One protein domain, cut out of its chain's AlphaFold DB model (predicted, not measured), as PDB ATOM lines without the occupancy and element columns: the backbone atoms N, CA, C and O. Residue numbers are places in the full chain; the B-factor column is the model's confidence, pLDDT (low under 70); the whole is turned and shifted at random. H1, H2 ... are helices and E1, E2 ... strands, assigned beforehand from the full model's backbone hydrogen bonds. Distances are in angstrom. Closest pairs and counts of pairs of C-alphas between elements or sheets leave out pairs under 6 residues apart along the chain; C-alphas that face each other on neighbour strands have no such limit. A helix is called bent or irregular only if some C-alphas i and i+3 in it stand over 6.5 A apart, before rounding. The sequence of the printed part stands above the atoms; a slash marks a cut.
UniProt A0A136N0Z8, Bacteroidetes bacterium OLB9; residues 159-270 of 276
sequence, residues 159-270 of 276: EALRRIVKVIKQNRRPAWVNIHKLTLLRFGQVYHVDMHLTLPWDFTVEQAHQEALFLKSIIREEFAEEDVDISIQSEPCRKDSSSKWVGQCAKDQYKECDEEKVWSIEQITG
ATOM      1  N   GLU A 159     208.743 184.246 142.409       81.88
ATOM      2  CA  GLU A 159     209.347 183.141 143.150       81.88
ATOM      3  C   GLU A 159     209.952 183.640 144.457       81.88
ATOM      4  O   GLU A 159     209.663 183.073 145.513       81.88
ATOM      5  N   ALA A 160     210.710 184.739 144.423       83.00
ATOM      6  CA  ALA A 160     211.221 185.376 145.633       83.00
ATOM      7  C   ALA A 160     210.082 185.840 146.557       83.00
ATOM      8  O   ALA A 160     210.118 185.589 147.763       83.00
ATOM      9  N   LEU A 161     209.007 186.405 145.999       85.75
ATOM     10  CA  LEU A 161     207.817 186.762 146.773       85.75
ATOM     11  C   LEU A 161     207.174 185.535 147.448       85.75
ATOM     12  O   LEU A 161     206.811 185.591 148.625       85.75
ATOM     13  N   ARG A 162     207.057 184.407 146.732       86.06
ATOM     14  CA  ARG A 162     206.555 183.139 147.299       86.06
ATOM     15  C   ARG A 162     207.456 182.617 148.415       86.06
ATOM     16  O   ARG A 162     206.918 182.140 149.415       86.06
ATOM     17  N   ARG A 163     208.784 182.712 148.268       88.38
ATOM     18  CA  ARG A 163     209.757 182.341 149.314       88.38
ATOM     19  C   ARG A 163     209.532 183.160 150.587       88.38
ATOM     20  O   ARG A 163     209.297 182.569 151.639       88.38
ATOM     21  N   ILE A 164     209.456 184.492 150.481       88.50
ATOM     22  CA  ILE A 164     209.191 185.384 151.628       88.50
ATOM     23  C   ILE A 164     207.874 185.014 152.317       88.50
ATOM     24  O   ILE A 164     207.841 184.789 153.526       88.50
ATOM     25  N   VAL A 165     206.781 184.898 151.555       88.25
ATOM     26  CA  VAL A 165     205.464 184.568 152.121       88.25
ATOM     27  C   VAL A 165     205.475 183.198 152.805       88.25
ATOM     28  O   VAL A 165     204.876 183.039 153.870       88.25
ATOM     29  N   LYS A 166     206.171 182.209 152.236       89.06
ATOM     30  CA  LYS A 166     206.310 180.876 152.833       89.06
ATOM     31  C   LYS A 166     207.028 180.938 154.184       89.06
ATOM     32  O   LYS A 166     206.531 180.353 155.143       89.06
ATOM     33  N   VAL A 167     208.134 181.670 154.278       90.94
ATOM     34  CA  VAL A 167     208.916 181.795 155.520       90.94
ATOM     35  C   VAL A 167     208.156 182.539 156.606       90.94
ATOM     36  O   VAL A 167     208.147 182.096 157.757       90.94
ATOM     37  N   ILE A 168     207.448 183.611 156.238       89.19
ATOM     38  CA  ILE A 168     206.572 184.346 157.158       89.19
ATOM     39  C   ILE A 168     205.487 183.420 157.722       89.19
ATOM     40  O   ILE A 168     205.243 183.422 158.927       89.19
ATOM     41  N   LYS A 169     204.863 182.593 156.872       84.88
ATOM     42  CA  LYS A 169     203.842 181.628 157.307       84.88
ATOM     43  C   LYS A 169     204.401 180.565 158.248       84.88
ATOM     44  O   LYS A 169     203.774 180.265 159.256       84.88
ATOM     45  N   GLN A 170     205.565 180.001 157.927       88.94
ATOM     46  CA  GLN A 170     206.181 178.929 158.716       88.94
ATOM     47  C   GLN A 170     206.638 179.392 160.103       88.94
ATOM     48  O   GLN A 170     206.588 178.613 161.050       88.94
ATOM     49  N   ASN A 171     207.042 180.656 160.233       89.44
ATOM     50  CA  ASN A 171     207.558 181.235 161.476       89.44
ATOM     51  C   ASN A 171     206.557 182.184 162.148       89.44
ATOM     52  O   ASN A 171     206.950 183.048 162.938       89.44
ATOM     53  N   ARG A 172     205.267 182.059 161.816       83.00
ATOM     54  CA  ARG A 172     204.229 182.958 162.311       83.00
ATOM     55  C   ARG A 172     204.205 182.964 163.836       83.00
ATOM     56  O   ARG A 172     204.076 181.925 164.480       83.00
ATOM     57  N   ARG A 173     204.237 184.166 164.410       83.81
ATOM     58  CA  ARG A 173     204.029 184.378 165.843       83.81
ATOM     59  C   ARG A 173     202.610 184.862 166.124       83.81
ATOM     60  O   ARG A 173     202.078 185.637 165.330       83.81
ATOM     61  N   PRO A 174     202.018 184.497 167.277       79.62
ATOM     62  CA  PRO A 174     200.737 185.051 167.706       79.62
ATOM     63  C   PRO A 174     200.748 186.584 167.723       79.62
ATOM     64  O   PRO A 174     199.796 187.212 167.285       79.62
ATOM     65  N   ALA A 175     201.861 187.203 168.128       82.69
ATOM     66  CA  ALA A 175     202.024 188.658 168.143       82.69
ATOM     67  C   ALA A 175     201.763 189.342 166.785       82.69
ATOM     68  O   ALA A 175     201.424 190.521 166.760       82.69
ATOM     69  N   TRP A 176     201.900 188.637 165.659       86.44
ATOM     70  CA  TRP A 176     201.715 189.215 164.331       86.44
ATOM     71  C   TRP A 176     200.245 189.168 163.938       86.44
ATOM     72  O   TRP A 176     199.742 188.160 163.429       86.44
ATOM     73  N   VAL A 177     199.556 190.281 164.179       79.56
ATOM     74  CA  VAL A 177     198.132 190.407 163.867       79.56
ATOM     75  C   VAL A 177     197.917 190.369 162.356       79.56
ATOM     76  O   VAL A 177     197.037 189.661 161.874       79.56
ATOM     77  N   ASN A 178     198.730 191.115 161.608       79.81
ATOM     78  CA  ASN A 178     198.656 191.174 160.154       79.81
ATOM     79  C   ASN A 178     200.001 191.602 159.551       79.81
ATOM     80  O   ASN A 178     200.725 192.389 160.160       79.81
ATOM     81  N   ILE A 179     200.308 191.136 158.340       84.94
ATOM     82  CA  ILE A 179     201.379 191.688 157.500       84.94
ATOM     83  C   ILE A 179     200.767 192.065 156.158       84.94
ATOM     84  O   ILE A 179     200.089 191.258 155.524       84.94
ATOM     85  N   HIS A 180     200.994 193.299 155.726       84.25
ATOM     86  CA  HIS A 180     200.405 193.828 154.500       84.25
ATOM     87  C   HIS A 180     201.346 194.816 153.805       84.25
ATOM     88  O   HIS A 180     202.381 195.192 154.356       84.25
ATOM     89  N   LYS A 181     200.988 195.217 152.576       85.31
ATOM     90  CA  LYS A 181     201.816 196.066 151.696       85.31
ATOM     91  C   LYS A 181     203.234 195.522 151.479       85.31
ATOM     92  O   LYS A 181     204.173 196.292 151.313       85.31
ATOM     93  N   LEU A 182     203.385 194.198 151.451       87.94
ATOM     94  CA  LEU A 182     204.653 193.573 151.099       87.94
ATOM     95  C   LEU A 182     205.024 193.959 149.670       87.94
ATOM     96  O   LEU A 182     204.366 193.551 148.710       87.94
ATOM     97  N   THR A 183     206.101 194.715 149.561       87.19
ATOM     98  CA  THR A 183     206.677 195.166 148.308       87.19
ATOM     99  C   THR A 183     208.076 194.583 148.209       87.19
ATOM    100  O   THR A 183     208.900 194.764 149.102       87.19
ATOM    101  N   LEU A 184     208.328 193.850 147.129       86.88
ATOM    102  CA  LEU A 184     209.637 193.297 146.810       86.88
ATOM    103  C   LEU A 184     210.134 193.960 145.531       86.88
ATOM    104  O   LEU A 184     209.477 193.865 144.496       86.88
ATOM    105  N   LEU A 185     211.288 194.608 145.618       82.06
ATOM    106  CA  LEU A 185     211.963 195.252 144.498       82.06
ATOM    107  C   LEU A 185     213.358 194.652 144.363       82.06
ATOM    108  O   LEU A 185     213.990 194.315 145.364       82.06
ATOM    109  N   ARG A 186     213.864 194.536 143.139       77.00
ATOM    110  CA  ARG A 186     215.230 194.078 142.889       77.00
ATOM    111  C   ARG A 186     216.036 195.201 142.254       77.00
ATOM    112  O   ARG A 186     215.771 195.603 141.128       77.00
ATOM    113  N   PHE A 187     217.058 195.672 142.962       73.06
ATOM    114  CA  PHE A 187     217.992 196.680 142.471       73.06
ATOM    115  C   PHE A 187     219.335 196.012 142.165       73.06
ATOM    116  O   PHE A 187     220.198 195.860 143.028       73.06
ATOM    117  N   GLY A 188     219.509 195.570 140.916       69.81
ATOM    118  CA  GLY A 188     220.681 194.791 140.508       69.81
ATOM    119  C   GLY A 188     220.733 193.436 141.224       69.81
ATOM    120  O   GLY A 188     219.893 192.568 140.981       69.81
ATOM    121  N   GLN A 189     221.716 193.257 142.109       68.56
ATOM    122  CA  GLN A 189     221.912 192.021 142.884       68.56
ATOM    123  C   GLN A 189     221.296 192.077 144.297       68.56
ATOM    124  O   GLN A 189     221.353 191.081 145.010       68.56
ATOM    125  N   VAL A 190     220.710 193.214 144.699       77.38
ATOM    126  CA  VAL A 190     220.133 193.412 146.040       77.38
ATOM    127  C   VAL A 190     218.607 193.369 145.975       77.38
ATOM    128  O   VAL A 190     217.995 194.083 145.173       77.38
ATOM    129  N   TYR A 191     217.981 192.576 146.841       85.38
ATOM    130  CA  TYR A 191     216.537 192.620 147.062       85.38
ATOM    131  C   TYR A 191     216.196 193.659 148.129       85.38
ATOM    132  O   TYR A 191     216.739 193.656 149.229       85.38
ATOM    133  N   HIS A 192     215.255 194.537 147.815       87.44
ATOM    134  CA  HIS A 192     214.664 195.482 148.747       87.44
ATOM    135  C   HIS A 192     213.269 194.996 149.125       87.44
ATOM    136  O   HIS A 192     212.388 194.878 148.272       87.44
ATOM    137  N   VAL A 193     213.083 194.702 150.408       91.06
ATOM    138  CA  VAL A 193     211.820 194.227 150.970       91.06
ATOM    139  C   VAL A 193     211.250 195.320 151.858       91.06
ATOM    140  O   VAL A 193     211.874 195.688 152.851       91.06
ATOM    141  N   ASP A 194     210.058 195.805 151.537       91.94
ATOM    142  CA  ASP A 194     209.301 196.719 152.391       91.94
ATOM    143  C   ASP A 194     207.977 196.071 152.799       91.94
ATOM    144  O   ASP A 194     207.326 195.410 151.986       91.94
ATOM    145  N   MET A 195     207.597 196.191 154.069       92.50
ATOM    146  CA  MET A 195     206.324 195.664 154.558       92.50
ATOM    147  C   MET A 195     205.830 196.379 155.810       92.50
ATOM    148  O   MET A 195     206.604 196.921 156.601       92.50
ATOM    149  N   HIS A 196     204.520 196.287 156.033       90.31
ATOM    150  CA  HIS A 196     203.868 196.774 157.239       90.31
ATOM    151  C   HIS A 196     203.534 195.594 158.158       90.31
ATOM    152  O   HIS A 196     202.820 194.672 157.755       90.31
ATOM    153  N   LEU A 197     204.025 195.634 159.397       91.12
ATOM    154  CA  LEU A 197     203.752 194.643 160.439       91.12
ATOM    155  C   LEU A 197     202.777 195.232 161.463       91.12
ATOM    156  O   LEU A 197     203.118 196.154 162.203       91.12
ATOM    157  N   THR A 198     201.568 194.683 161.527       87.06
ATOM    158  CA  THR A 198     200.557 195.080 162.507       87.06
ATOM    159  C   THR A 198     200.724 194.288 163.803       87.06
ATOM    160  O   THR A 198     200.656 193.056 163.799       87.06
ATOM    161  N   LEU A 199     200.895 195.003 164.914       87.69
ATOM    162  CA  LEU A 199     201.130 194.455 166.255       87.69
ATOM    163  C   LEU A 199     200.066 194.938 167.255       87.69
ATOM    164  O   LEU A 199     199.396 195.942 166.994       87.69
ATOM    165  N   PRO A 200     199.885 194.265 168.406       84.44
ATOM    166  CA  PRO A 200     198.953 194.705 169.439       84.44
ATOM    167  C   PRO A 200     199.249 196.133 169.915       84.44
ATOM    168  O   PRO A 200     200.399 196.554 170.015       84.44
ATOM    169  N   TRP A 201     198.193 196.901 170.187       83.31
ATOM    170  CA  TRP A 201     198.307 198.326 170.527       83.31
ATOM    171  C   TRP A 201     198.957 198.580 171.895       83.31
ATOM    172  O   TRP A 201     199.409 199.691 172.155       83.31
ATOM    173  N   ASP A 202     198.975 197.569 172.762       82.94
ATOM    174  CA  ASP A 202     199.544 197.583 174.110       82.94
ATOM    175  C   ASP A 202     201.039 197.217 174.137       82.94
ATOM    176  O   ASP A 202     201.654 197.212 175.206       82.94
ATOM    177  N   PHE A 203     201.648 196.930 172.981       87.56
ATOM    178  CA  PHE A 203     203.084 196.690 172.888       87.56
ATOM    179  C   PHE A 203     203.871 197.983 173.112       87.56
ATOM    180  O   PHE A 203     203.591 199.035 172.539       87.56
ATOM    181  N   THR A 204     204.923 197.883 173.920       93.25
ATOM    182  CA  THR A 204     205.948 198.928 174.018       93.25
ATOM    183  C   THR A 204     206.745 199.028 172.715       93.25
ATOM    184  O   THR A 204     206.828 198.066 171.948       93.25
ATOM    185  N   VAL A 205     207.392 200.176 172.487       93.50
ATOM    186  CA  VAL A 205     208.280 200.380 171.325       93.50
ATOM    187  C   VAL A 205     209.359 199.296 171.251       93.50
ATOM    188  O   VAL A 205     209.627 198.781 170.171       93.50
ATOM    189  N   GLU A 206     209.915 198.895 172.397       94.62
ATOM    190  CA  GLU A 206     210.914 197.826 172.473       94.62
ATOM    191  C   GLU A 206     210.339 196.475 172.029       94.62
ATOM    192  O   GLU A 206     210.924 195.796 171.195       94.62
ATOM    193  N   GLN A 207     209.155 196.094 172.518       92.81
ATOM    194  CA  GLN A 207     208.513 194.835 172.116       92.81
ATOM    195  C   GLN A 207     208.190 194.809 170.620       92.81
ATOM    196  O   GLN A 207     208.414 193.795 169.962       92.81
ATOM    197  N   ALA A 208     207.706 195.926 170.072       92.38
ATOM    198  CA  ALA A 208     207.463 196.044 168.641       92.38
ATOM    199  C   ALA A 208     208.760 195.930 167.828       92.38
ATOM    200  O   ALA A 208     208.803 195.216 166.824       92.38
ATOM    201  N   HIS A 209     209.833 196.574 168.295       93.94
ATOM    202  CA  HIS A 209     211.146 196.489 167.668       93.94
ATOM    203  C   HIS A 209     211.694 195.057 167.669       93.94
ATOM    204  O   HIS A 209     212.170 194.595 166.636       93.94
ATOM    205  N   GLN A 210     211.572 194.328 168.781       95.62
ATOM    206  CA  GLN A 210     212.025 192.936 168.885       95.62
ATOM    207  C   GLN A 210     211.275 191.999 167.928       95.62
ATOM    208  O   GLN A 210     211.894 191.153 167.281       95.62
ATOM    209  N   GLU A 211     209.959 192.166 167.778       93.75
ATOM    210  CA  GLU A 211     209.181 191.387 166.807       93.75
ATOM    211  C   GLU A 211     209.578 191.710 165.359       93.75
ATOM    212  O   GLU A 211     209.746 190.796 164.548       93.75
ATOM    213  N   ALA A 212     209.807 192.987 165.040       94.44
ATOM    214  CA  ALA A 212     210.303 193.393 163.728       94.44
ATOM    215  C   ALA A 212     211.724 192.861 163.455       94.44
ATOM    216  O   ALA A 212     212.002 192.406 162.347       94.44
ATOM    217  N   LEU A 213     212.620 192.867 164.449       94.75
ATOM    218  CA  LEU A 213     213.965 192.293 164.331       94.75
ATOM    219  C   LEU A 213     213.923 190.785 164.094       94.75
ATOM    220  O   LEU A 213     214.664 190.291 163.246       94.75
ATOM    221  N   PHE A 214     213.049 190.064 164.796       95.00
ATOM    222  CA  PHE A 214     212.884 188.630 164.582       95.00
ATOM    223  C   PHE A 214     212.330 188.322 163.183       95.00
ATOM    224  O   PHE A 214     212.842 187.447 162.490       95.00
ATOM    225  N   LEU A 215     211.331 189.079 162.719       94.38
ATOM    226  CA  LEU A 215     210.839 188.961 161.344       94.38
ATOM    227  C   LEU A 215     211.956 189.248 160.321       94.38
ATOM    228  O   LEU A 215     212.110 188.535 159.331       94.38
ATOM    229  N   LYS A 216     212.787 190.259 160.588       94.44
ATOM    230  CA  LYS A 216     213.950 190.587 159.757       94.44
ATOM    231  C   LYS A 216     214.971 189.450 159.724       94.44
ATOM    232  O   LYS A 216     215.528 189.181 158.663       94.44
ATOM    233  N   SER A 217     215.230 188.792 160.857       93.69
ATOM    234  CA  SER A 217     216.216 187.711 160.934       93.69
ATOM    235  C   SER A 217     215.775 186.479 160.156       93.69
ATOM    236  O   SER A 217     216.577 185.958 159.393       93.69
ATOM    237  N   ILE A 218     214.507 186.064 160.267       94.06
ATOM    238  CA  ILE A 218     214.021 184.880 159.537       94.06
ATOM    239  C   ILE A 218     214.041 185.089 158.016       94.06
ATOM    240  O   ILE A 218     214.353 184.168 157.273       94.06
ATOM    241  N   ILE A 219     213.753 186.308 157.538       91.81
ATOM    242  CA  ILE A 219     213.811 186.616 156.103       91.81
ATOM    243  C   ILE A 219     215.272 186.658 155.641       91.81
ATOM    244  O   ILE A 219     215.587 186.121 154.587       91.81
ATOM    245  N   ARG A 220     216.181 187.249 156.429       90.56
ATOM    246  CA  ARG A 220     217.618 187.245 156.107       90.56
ATOM    247  C   ARG A 220     218.212 185.843 156.047       90.56
ATOM    248  O   ARG A 220     219.121 185.618 155.264       90.56
ATOM    249  N   GLU A 221     217.724 184.929 156.874       90.31
ATOM    250  CA  GLU A 221     218.212 183.551 156.913       90.31
ATOM    251  C   GLU A 221     217.773 182.752 155.675       90.31
ATOM    252  O   GLU A 221     218.576 182.016 155.109       90.31
ATOM    253  N   GLU A 222     216.546 182.963 155.187       87.75
ATOM    254  CA  GLU A 222     216.066 182.363 153.928       87.75
ATOM    255  C   GLU A 222     216.840 182.859 152.703       87.75
ATOM    256  O   GLU A 222     217.049 182.107 151.754       87.75
ATOM    257  N   PHE A 223     217.263 184.123 152.726       85.19
ATOM    258  CA  PHE A 223     218.006 184.767 151.645       85.19
ATOM    259  C   PHE A 223     219.496 184.921 151.982       85.19
ATOM    260  O   PHE A 223     220.127 185.889 151.577       85.19
ATOM    261  N   ALA A 224     220.078 183.998 152.754       79.44
ATOM    262  CA  ALA A 224     221.458 184.123 153.235       79.44
ATOM    263  C   ALA A 224     222.518 184.168 152.112       79.44
ATOM    264  O   ALA A 224     223.649 184.597 152.346       79.44
ATOM    265  N   GLU A 225     222.166 183.713 150.907       75.00
ATOM    266  CA  GLU A 225     223.030 183.732 149.722       75.00
ATOM    267  C   GLU A 225     222.823 184.982 148.848       75.00
ATOM    268  O   GLU A 225     223.588 185.213 147.909       75.00
ATOM    269  N   GLU A 226     221.811 185.795 149.153       79.38
ATOM    270  CA  GLU A 226     221.456 187.017 148.441       79.38
ATOM    271  C   GLU A 226     221.643 188.251 149.346       79.38
ATOM    272  O   GLU A 226     221.538 188.185 150.569       79.38
ATOM    273  N   ASP A 227     221.921 189.417 148.757       79.69
ATOM    274  CA  ASP A 227     221.941 190.661 149.532       79.69
ATOM    275  C   ASP A 227     220.505 191.184 149.667       79.69
ATOM    276  O   ASP A 227     219.821 191.401 148.662       79.69
ATOM    277  N   VAL A 228     220.025 191.352 150.902       86.69
ATOM    278  CA  VAL A 228     218.645 191.770 151.180       86.69
ATOM    279  C   VAL A 228     218.602 192.924 152.174       86.69
ATOM    280  O   VAL A 228     218.963 192.801 153.352       86.69
ATOM    281  N   ASP A 229     218.059 194.044 151.708       88.62
ATOM    282  CA  ASP A 229     217.753 195.216 152.514       88.62
ATOM    283  C   ASP A 229     216.268 195.196 152.891       88.62
ATOM    284  O   ASP A 229     215.387 195.191 152.031       88.62
ATOM    285  N   ILE A 230     215.978 195.133 154.190       92.50
ATOM    286  CA  ILE A 230     214.618 194.923 154.698       92.50
ATOM    287  C   ILE A 230     214.201 196.127 155.541       92.50
ATOM    288  O   ILE A 230     214.850 196.459 156.542       92.50
ATOM    289  N   SER A 231     213.077 196.723 155.169       93.38
ATOM    290  CA  SER A 231     212.365 197.775 155.884       93.38
ATOM    291  C   SER A 231     211.048 197.209 156.418       93.38
ATOM    292  O   SER A 231     210.277 196.592 155.685       93.38
ATOM    293  N   ILE A 232     210.812 197.362 157.723       94.62
ATOM    294  CA  ILE A 232     209.575 196.917 158.375       94.62
ATOM    295  C   ILE A 232     208.995 198.110 159.118       94.62
ATOM    296  O   ILE A 232     209.569 198.575 160.107       94.62
ATOM    297  N   GLN A 233     207.836 198.576 158.667       93.25
ATOM    298  CA  GLN A 233     207.069 199.594 159.365       93.25
ATOM    299  C   GLN A 233     206.109 198.922 160.350       93.25
ATOM    300  O   GLN A 233     205.225 198.164 159.959       93.25
ATOM    301  N   SER A 234     206.285 199.185 161.646       91.06
ATOM    302  CA  SER A 234     205.391 198.655 162.681       91.06
ATOM    303  C   SER A 234     204.154 199.539 162.831       91.06
ATOM    304  O   SER A 234     204.273 200.750 163.022       91.06
ATOM    305  N   GLU A 235     202.970 198.935 162.786       85.69
ATOM    306  CA  GLU A 235     201.690 199.624 162.938       85.69
ATOM    307  C   GLU A 235     200.886 199.054 164.114       85.69
ATOM    308  O   GLU A 235     200.793 197.835 164.273       85.69
ATOM    309  N   PRO A 236     200.260 199.902 164.944       83.19
ATOM    310  CA  PRO A 236     199.412 199.420 166.022       83.19
ATOM    311  C   PRO A 236     198.071 198.909 165.479       83.19
ATOM    312  O   PRO A 236     197.429 199.552 164.646       83.19
ATOM    313  N   CYS A 237     197.588 197.799 166.030       77.56
ATOM    314  CA  CYS A 237     196.251 197.269 165.781       77.56
ATOM    315  C   CYS A 237     195.198 198.183 166.423       77.56
ATOM    316  O   CYS A 237     194.894 198.077 167.614       77.56
ATOM    317  N   ARG A 238     194.662 199.135 165.649       65.06
ATOM    318  CA  ARG A 238     193.631 200.077 166.112       65.06
ATOM    319  C   ARG A 238     192.231 199.506 165.892       65.06
ATOM    320  O   ARG A 238     191.925 199.020 164.809       65.06
ATOM    321  N   LYS A 239     191.353 199.671 166.891       52.28
ATOM    322  CA  LYS A 239     189.936 199.251 166.843       52.28
ATOM    323  C   LYS A 239     189.115 199.918 165.725       52.28
ATOM    324  O   LYS A 239     188.097 199.361 165.341       52.28
ATOM    325  N   ASP A 240     189.562 201.072 165.228       45.34
ATOM    326  CA  ASP A 240     188.823 201.945 164.298       45.34
ATOM    327  C   ASP A 240     189.398 201.953 162.867       45.34
ATOM    328  O   ASP A 240     188.983 202.729 162.010       45.34
ATOM    329  N   SER A 241     190.404 201.115 162.595       45.12
ATOM    330  CA  SER A 241     190.914 200.959 161.235       45.12
ATOM    331  C   SER A 241     189.891 200.162 160.435       45.12
ATOM    332  O   SER A 241     189.600 199.020 160.788       45.12
ATOM    333  N   SER A 242     189.394 200.733 159.337       44.06
ATOM    334  CA  SER A 242     188.499 200.155 158.314       44.06
ATOM    335  C   SER A 242     189.027 198.879 157.624       44.06
ATOM    336  O   SER A 242     188.588 198.492 156.542       44.06
ATOM    337  N   SER A 243     189.980 198.200 158.251       43.03
ATOM    338  CA  SER A 243     190.432 196.859 157.950       43.03
ATOM    339  C   SER A 243     189.423 195.834 158.481       43.03
ATOM    340  O   SER A 243     188.880 195.983 159.571       43.03
ATOM    341  N   LYS A 244     189.194 194.759 157.726       46.75
ATOM    342  CA  LYS A 244     188.285 193.633 158.027       46.75
ATOM    343  C   LYS A 244     188.550 192.878 159.353       46.75
ATOM    344  O   LYS A 244     187.966 191.824 159.568       46.75
ATOM    345  N   TRP A 245     189.408 193.386 160.236       49.47
ATOM    346  CA  TRP A 245     190.011 192.674 161.368       49.47
ATOM    347  C   TRP A 245     189.656 193.308 162.725       49.47
ATOM    348  O   TRP A 245     190.452 193.314 163.664       49.47
ATOM    349  N   VAL A 246     188.445 193.861 162.832       38.53
ATOM    350  CA  VAL A 246     187.894 194.420 164.073       38.53
ATOM    351  C   VAL A 246     187.591 193.272 165.045       38.53
ATOM    352  O   VAL A 246     186.557 192.622 164.935       38.53
ATOM    353  N   GLY A 247     188.492 193.005 165.999       43.94
ATOM    354  CA  GLY A 247     188.185 192.135 167.146       43.94
ATOM    355  C   GLY A 247     189.347 191.399 167.819       43.94
ATOM    356  O   GLY A 247     189.202 191.021 168.973       43.94
ATOM    357  N   GLN A 248     190.501 191.220 167.168       50.62
ATOM    358  CA  GLN A 248     191.588 190.345 167.664       50.62
ATOM    359  C   GLN A 248     192.890 191.114 167.995       50.62
ATOM    360  O   GLN A 248     193.993 190.627 167.780       50.62
ATOM    361  N   CYS A 249     192.776 192.346 168.507       51.97
ATOM    362  CA  CYS A 249     193.920 193.239 168.771       51.97
ATOM    363  C   CYS A 249     194.487 193.168 170.208       51.97
ATOM    364  O   CYS A 249     195.325 193.999 170.558       51.97
ATOM    365  N   ALA A 250     193.995 192.267 171.066       48.12
ATOM    366  CA  ALA A 250     194.433 192.149 172.459       48.12
ATOM    367  C   ALA A 250     195.219 190.850 172.674       48.12
ATOM    368  O   ALA A 250     194.820 189.799 172.172       48.12
ATOM    369  N   LYS A 251     196.285 190.931 173.481       47.50
ATOM    370  CA  LYS A 251     197.190 189.829 173.861       47.50
ATOM    371  C   LYS A 251     196.479 188.559 174.370       47.50
ATOM    372  O   LYS A 251     197.045 187.472 174.297       47.50
ATOM    373  N   ASP A 252     195.226 188.690 174.807       42.03
ATOM    374  CA  ASP A 252     194.441 187.636 175.455       42.03
ATOM    375  C   ASP A 252     193.266 187.100 174.599       42.03
ATOM    376  O   ASP A 252     192.477 186.287 175.077       42.03
ATOM    377  N   GLN A 253     193.114 187.529 173.335       45.81
ATOM    378  CA  GLN A 253     191.981 187.148 172.461       45.81
ATOM    379  C   GLN A 253     192.385 186.403 171.173       45.81
ATOM    380  O   GLN A 253     191.671 186.451 170.173       45.81
ATOM    381  N   TYR A 254     193.492 185.653 171.205       47.84
ATOM    382  CA  TYR A 254     194.008 184.813 170.107       47.84
ATOM    383  C   TYR A 254     193.139 183.584 169.761       47.84
ATOM    384  O   TYR A 254     193.652 182.477 169.607       47.84
ATOM    385  N   LYS A 255     191.817 183.729 169.657       37.22
ATOM    386  CA  LYS A 255     190.956 182.650 169.162       37.22
ATOM    387  C   LYS A 255     190.643 182.864 167.688       37.22
ATOM    388  O   LYS A 255     189.848 183.726 167.337       37.22
ATOM    389  N   GLU A 256     191.304 182.029 166.887       40.56
ATOM    390  CA  GLU A 256     190.950 181.633 165.519       40.56
ATOM    391  C   GLU A 256     191.021 182.758 164.472       40.56
ATOM    392  O   GLU A 256     190.039 183.416 164.136       40.56
ATOM    393  N   CYS A 257     192.212 182.952 163.896       45.00
ATOM    394  CA  CYS A 257     192.318 183.467 162.532       45.00
ATOM    395  C   CYS A 257     192.124 182.293 161.561       45.00
ATOM    396  O   CYS A 257     192.837 181.301 161.675       45.00
ATOM    397  N   ASP A 258     191.230 182.433 160.583       44.47
ATOM    398  CA  ASP A 258     191.107 181.519 159.439       44.47
ATOM    399  C   ASP A 258     192.398 181.593 158.591       44.47
ATOM    400  O   ASP A 258     192.628 182.551 157.844       44.47
ATOM    401  N   GLU A 259     193.306 180.637 158.813       47.50
ATOM    402  CA  GLU A 259     194.724 180.687 158.421       47.50
ATOM    403  C   GLU A 259     194.948 180.845 156.909       47.50
ATOM    404  O   GLU A 259     195.907 181.504 156.491       47.50
ATOM    405  N   GLU A 260     194.054 180.295 156.085       46.59
ATOM    406  CA  GLU A 260     194.185 180.311 154.624       46.59
ATOM    407  C   GLU A 260     193.800 181.652 153.989       46.59
ATOM    408  O   GLU A 260     194.379 182.036 152.970       46.59
ATOM    409  N   LYS A 261     192.863 182.402 154.588       45.62
ATOM    410  CA  LYS A 261     192.318 183.626 153.977       45.62
ATOM    411  C   LYS A 261     193.127 184.886 154.249       45.62
ATOM    412  O   LYS A 261     193.104 185.761 153.394       45.62
ATOM    413  N   VAL A 262     193.800 185.000 155.397       52.00
ATOM    414  CA  VAL A 262     194.453 186.259 155.840       52.00
ATOM    415  C   VAL A 262     195.841 186.462 155.211       52.00
ATOM    416  O   VAL A 262     196.312 187.582 155.050       52.00
ATOM    417  N   TRP A 263     196.507 185.372 154.823       56.59
ATOM    418  CA  TRP A 263     197.925 185.380 154.443       56.59
ATOM    419  C   TRP A 263     198.157 184.914 152.999       56.59
ATOM    420  O   TRP A 263     199.213 184.366 152.673       56.59
ATOM    421  N   SER A 264     197.173 185.058 152.109       59.00
ATOM    422  CA  SER A 264     197.406 184.823 150.679       59.00
ATOM    423  C   SER A 264     198.358 185.888 150.115       59.00
ATOM    424  O   SER A 264     198.450 187.004 150.632       59.00
ATOM    425  N   ILE A 265     199.082 185.552 149.043       62.34
ATOM    426  CA  ILE A 265     200.016 186.481 148.379       62.34
ATOM    427  C   ILE A 265     199.288 187.773 147.970       62.34
ATOM    428  O   ILE A 265     199.846 188.862 148.071       62.34
ATOM    429  N   GLU A 266     198.023 187.667 147.564       63.69
ATOM    430  CA  GLU A 266     197.194 188.798 147.135       63.69
ATOM    431  C   GLU A 266     196.890 189.769 148.281       63.69
ATOM    432  O   GLU A 266     196.975 190.983 148.097       63.69
ATOM    433  N   GLN A 267     196.595 189.259 149.481       63.91
ATOM    434  CA  GLN A 267     196.322 190.110 150.641       63.91
ATOM    435  C   GLN A 267     197.589 190.757 151.191       63.91
ATOM    436  O   GLN A 267     197.595 191.956 151.474       63.91
ATOM    437  N   ILE A 268     198.677 189.988 151.274       65.50
ATOM    438  CA  ILE A 268     199.954 190.473 151.802       65.50
ATOM    439  C   ILE A 268     200.547 191.554 150.881       65.50
ATOM    440  O   ILE A 268     201.053 192.559 151.371       65.50
ATOM    441  N   THR A 269     200.418 191.415 149.557       65.19
ATOM    442  CA  THR A 269     200.859 192.441 148.586       65.19
ATOM    443  C   THR A 269     199.872 193.596 148.404       65.19
ATOM    444  O   THR A 269     200.177 194.563 147.712       65.19
ATOM    445  N   GLY A 270     198.678 193.526 149.004       55.22
ATOM    446  CA  GLY A 270     197.653 194.562 148.862       55.22
ATOM    447  C   GLY A 270     196.974 194.613 147.487       55.22
ATOM    448  O   GLY A 270     196.259 195.575 147.207       55.22
TER     449      GLY A 270
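Overview. This is residues 159 to 270 of the 276 residues of a protein of Bacteroidetes bacterium OLB9 (UniProt A0A136N0Z8). A twisted sheet of three strands, E1, E2 and E3, makes a wall with two helices, H1 and H2, over one face. At one end of the sheet, beyond the end of E3, a long loop of residues 237 to 258 winds back to two very short helices, H3 and H4, and H4 sits beside the edge strand E1. The printed part has 112 residues, with four named helices and three named strands in the order H1, E1, E2, H2, E3, H3, H4; the sheet's order is E1, E2, E3, mixed, and the class is mixed, helices and strands. It is compact, with a radius of gyration of the C-alphas of 14.0 A and spans of 42 by 30 by 23 A.

Along the chain. The strands are E1, residues 178 to 187, 26.8 A long; E2, residues 190 to 199, 27.8 A; and E3, residues 227 to 236, 29.3 A. H2, residues 205 to 222, is 26.2 A long, and H1, residues 159 to 170, is 16.4 A, beginning at C-alpha 159 (209.347, 183.141, 143.150). H3, residues 259 to 262, is neither bent nor irregular, but only just: C-alphas 259 and 262 are 6.1 A apart. H4, residues 265 to 268, measures 5.3 A and ends at C-alpha 268 (199.954, 190.473, 151.802).

Arrangement. E1 and E2 are an antiparallel hairpin at 169 degrees, with N 183 and O 194 2.8 A apart, within hydrogen-bond range. E2 and E3 are parallel at 17 degrees, with N 193 and O 229 2.9 A apart, also within range. E2, H2 and E3 form a strand-helix-strand unit, two parallel neighbour strands with a helix between, and its crossover is right-handed. H1 and H2 are on one face of the sheet, in two layers, helices over strands. H2 lies over E2 and E3 at a height over the sheet of 7.5 A, slantwise to the strands at 39 degrees to E2 on the local plane; the closest C-alphas of H2 and E3, Ala 212 and Ile 232, are 6.5 A apart. H1, at a height of 9.4 A, only just lies over E1, on which 3 of its C-alphas fall. H1, with residues 163 to 168, touches H2 at a steep tilt of 53 degrees, opposite ways; their closest C-alphas, Ile 164 and Ile 219, are 6.5 A apart. H4 stands at the sheet's level, and its closest C-alpha to E1 is that of Ile 268, 4.3 A from His 180's. H3 is not on the sheet and is apart from H1 and H2. In H1 and H2 every O i to N i+4 pair is within hydrogen-bond range; H3 and H4 are too short for such a pair.

Size, cuts and confidence. The two C-alphas farthest apart, those of Gly 188 and Asp 252, are 44.3 A apart. The printed part has no cut. The link from E3 to H3, 22 residues, is long. Mean pLDDT of the printed part is 76.2, with residues 188 to 189 and 238 to 270 under 70.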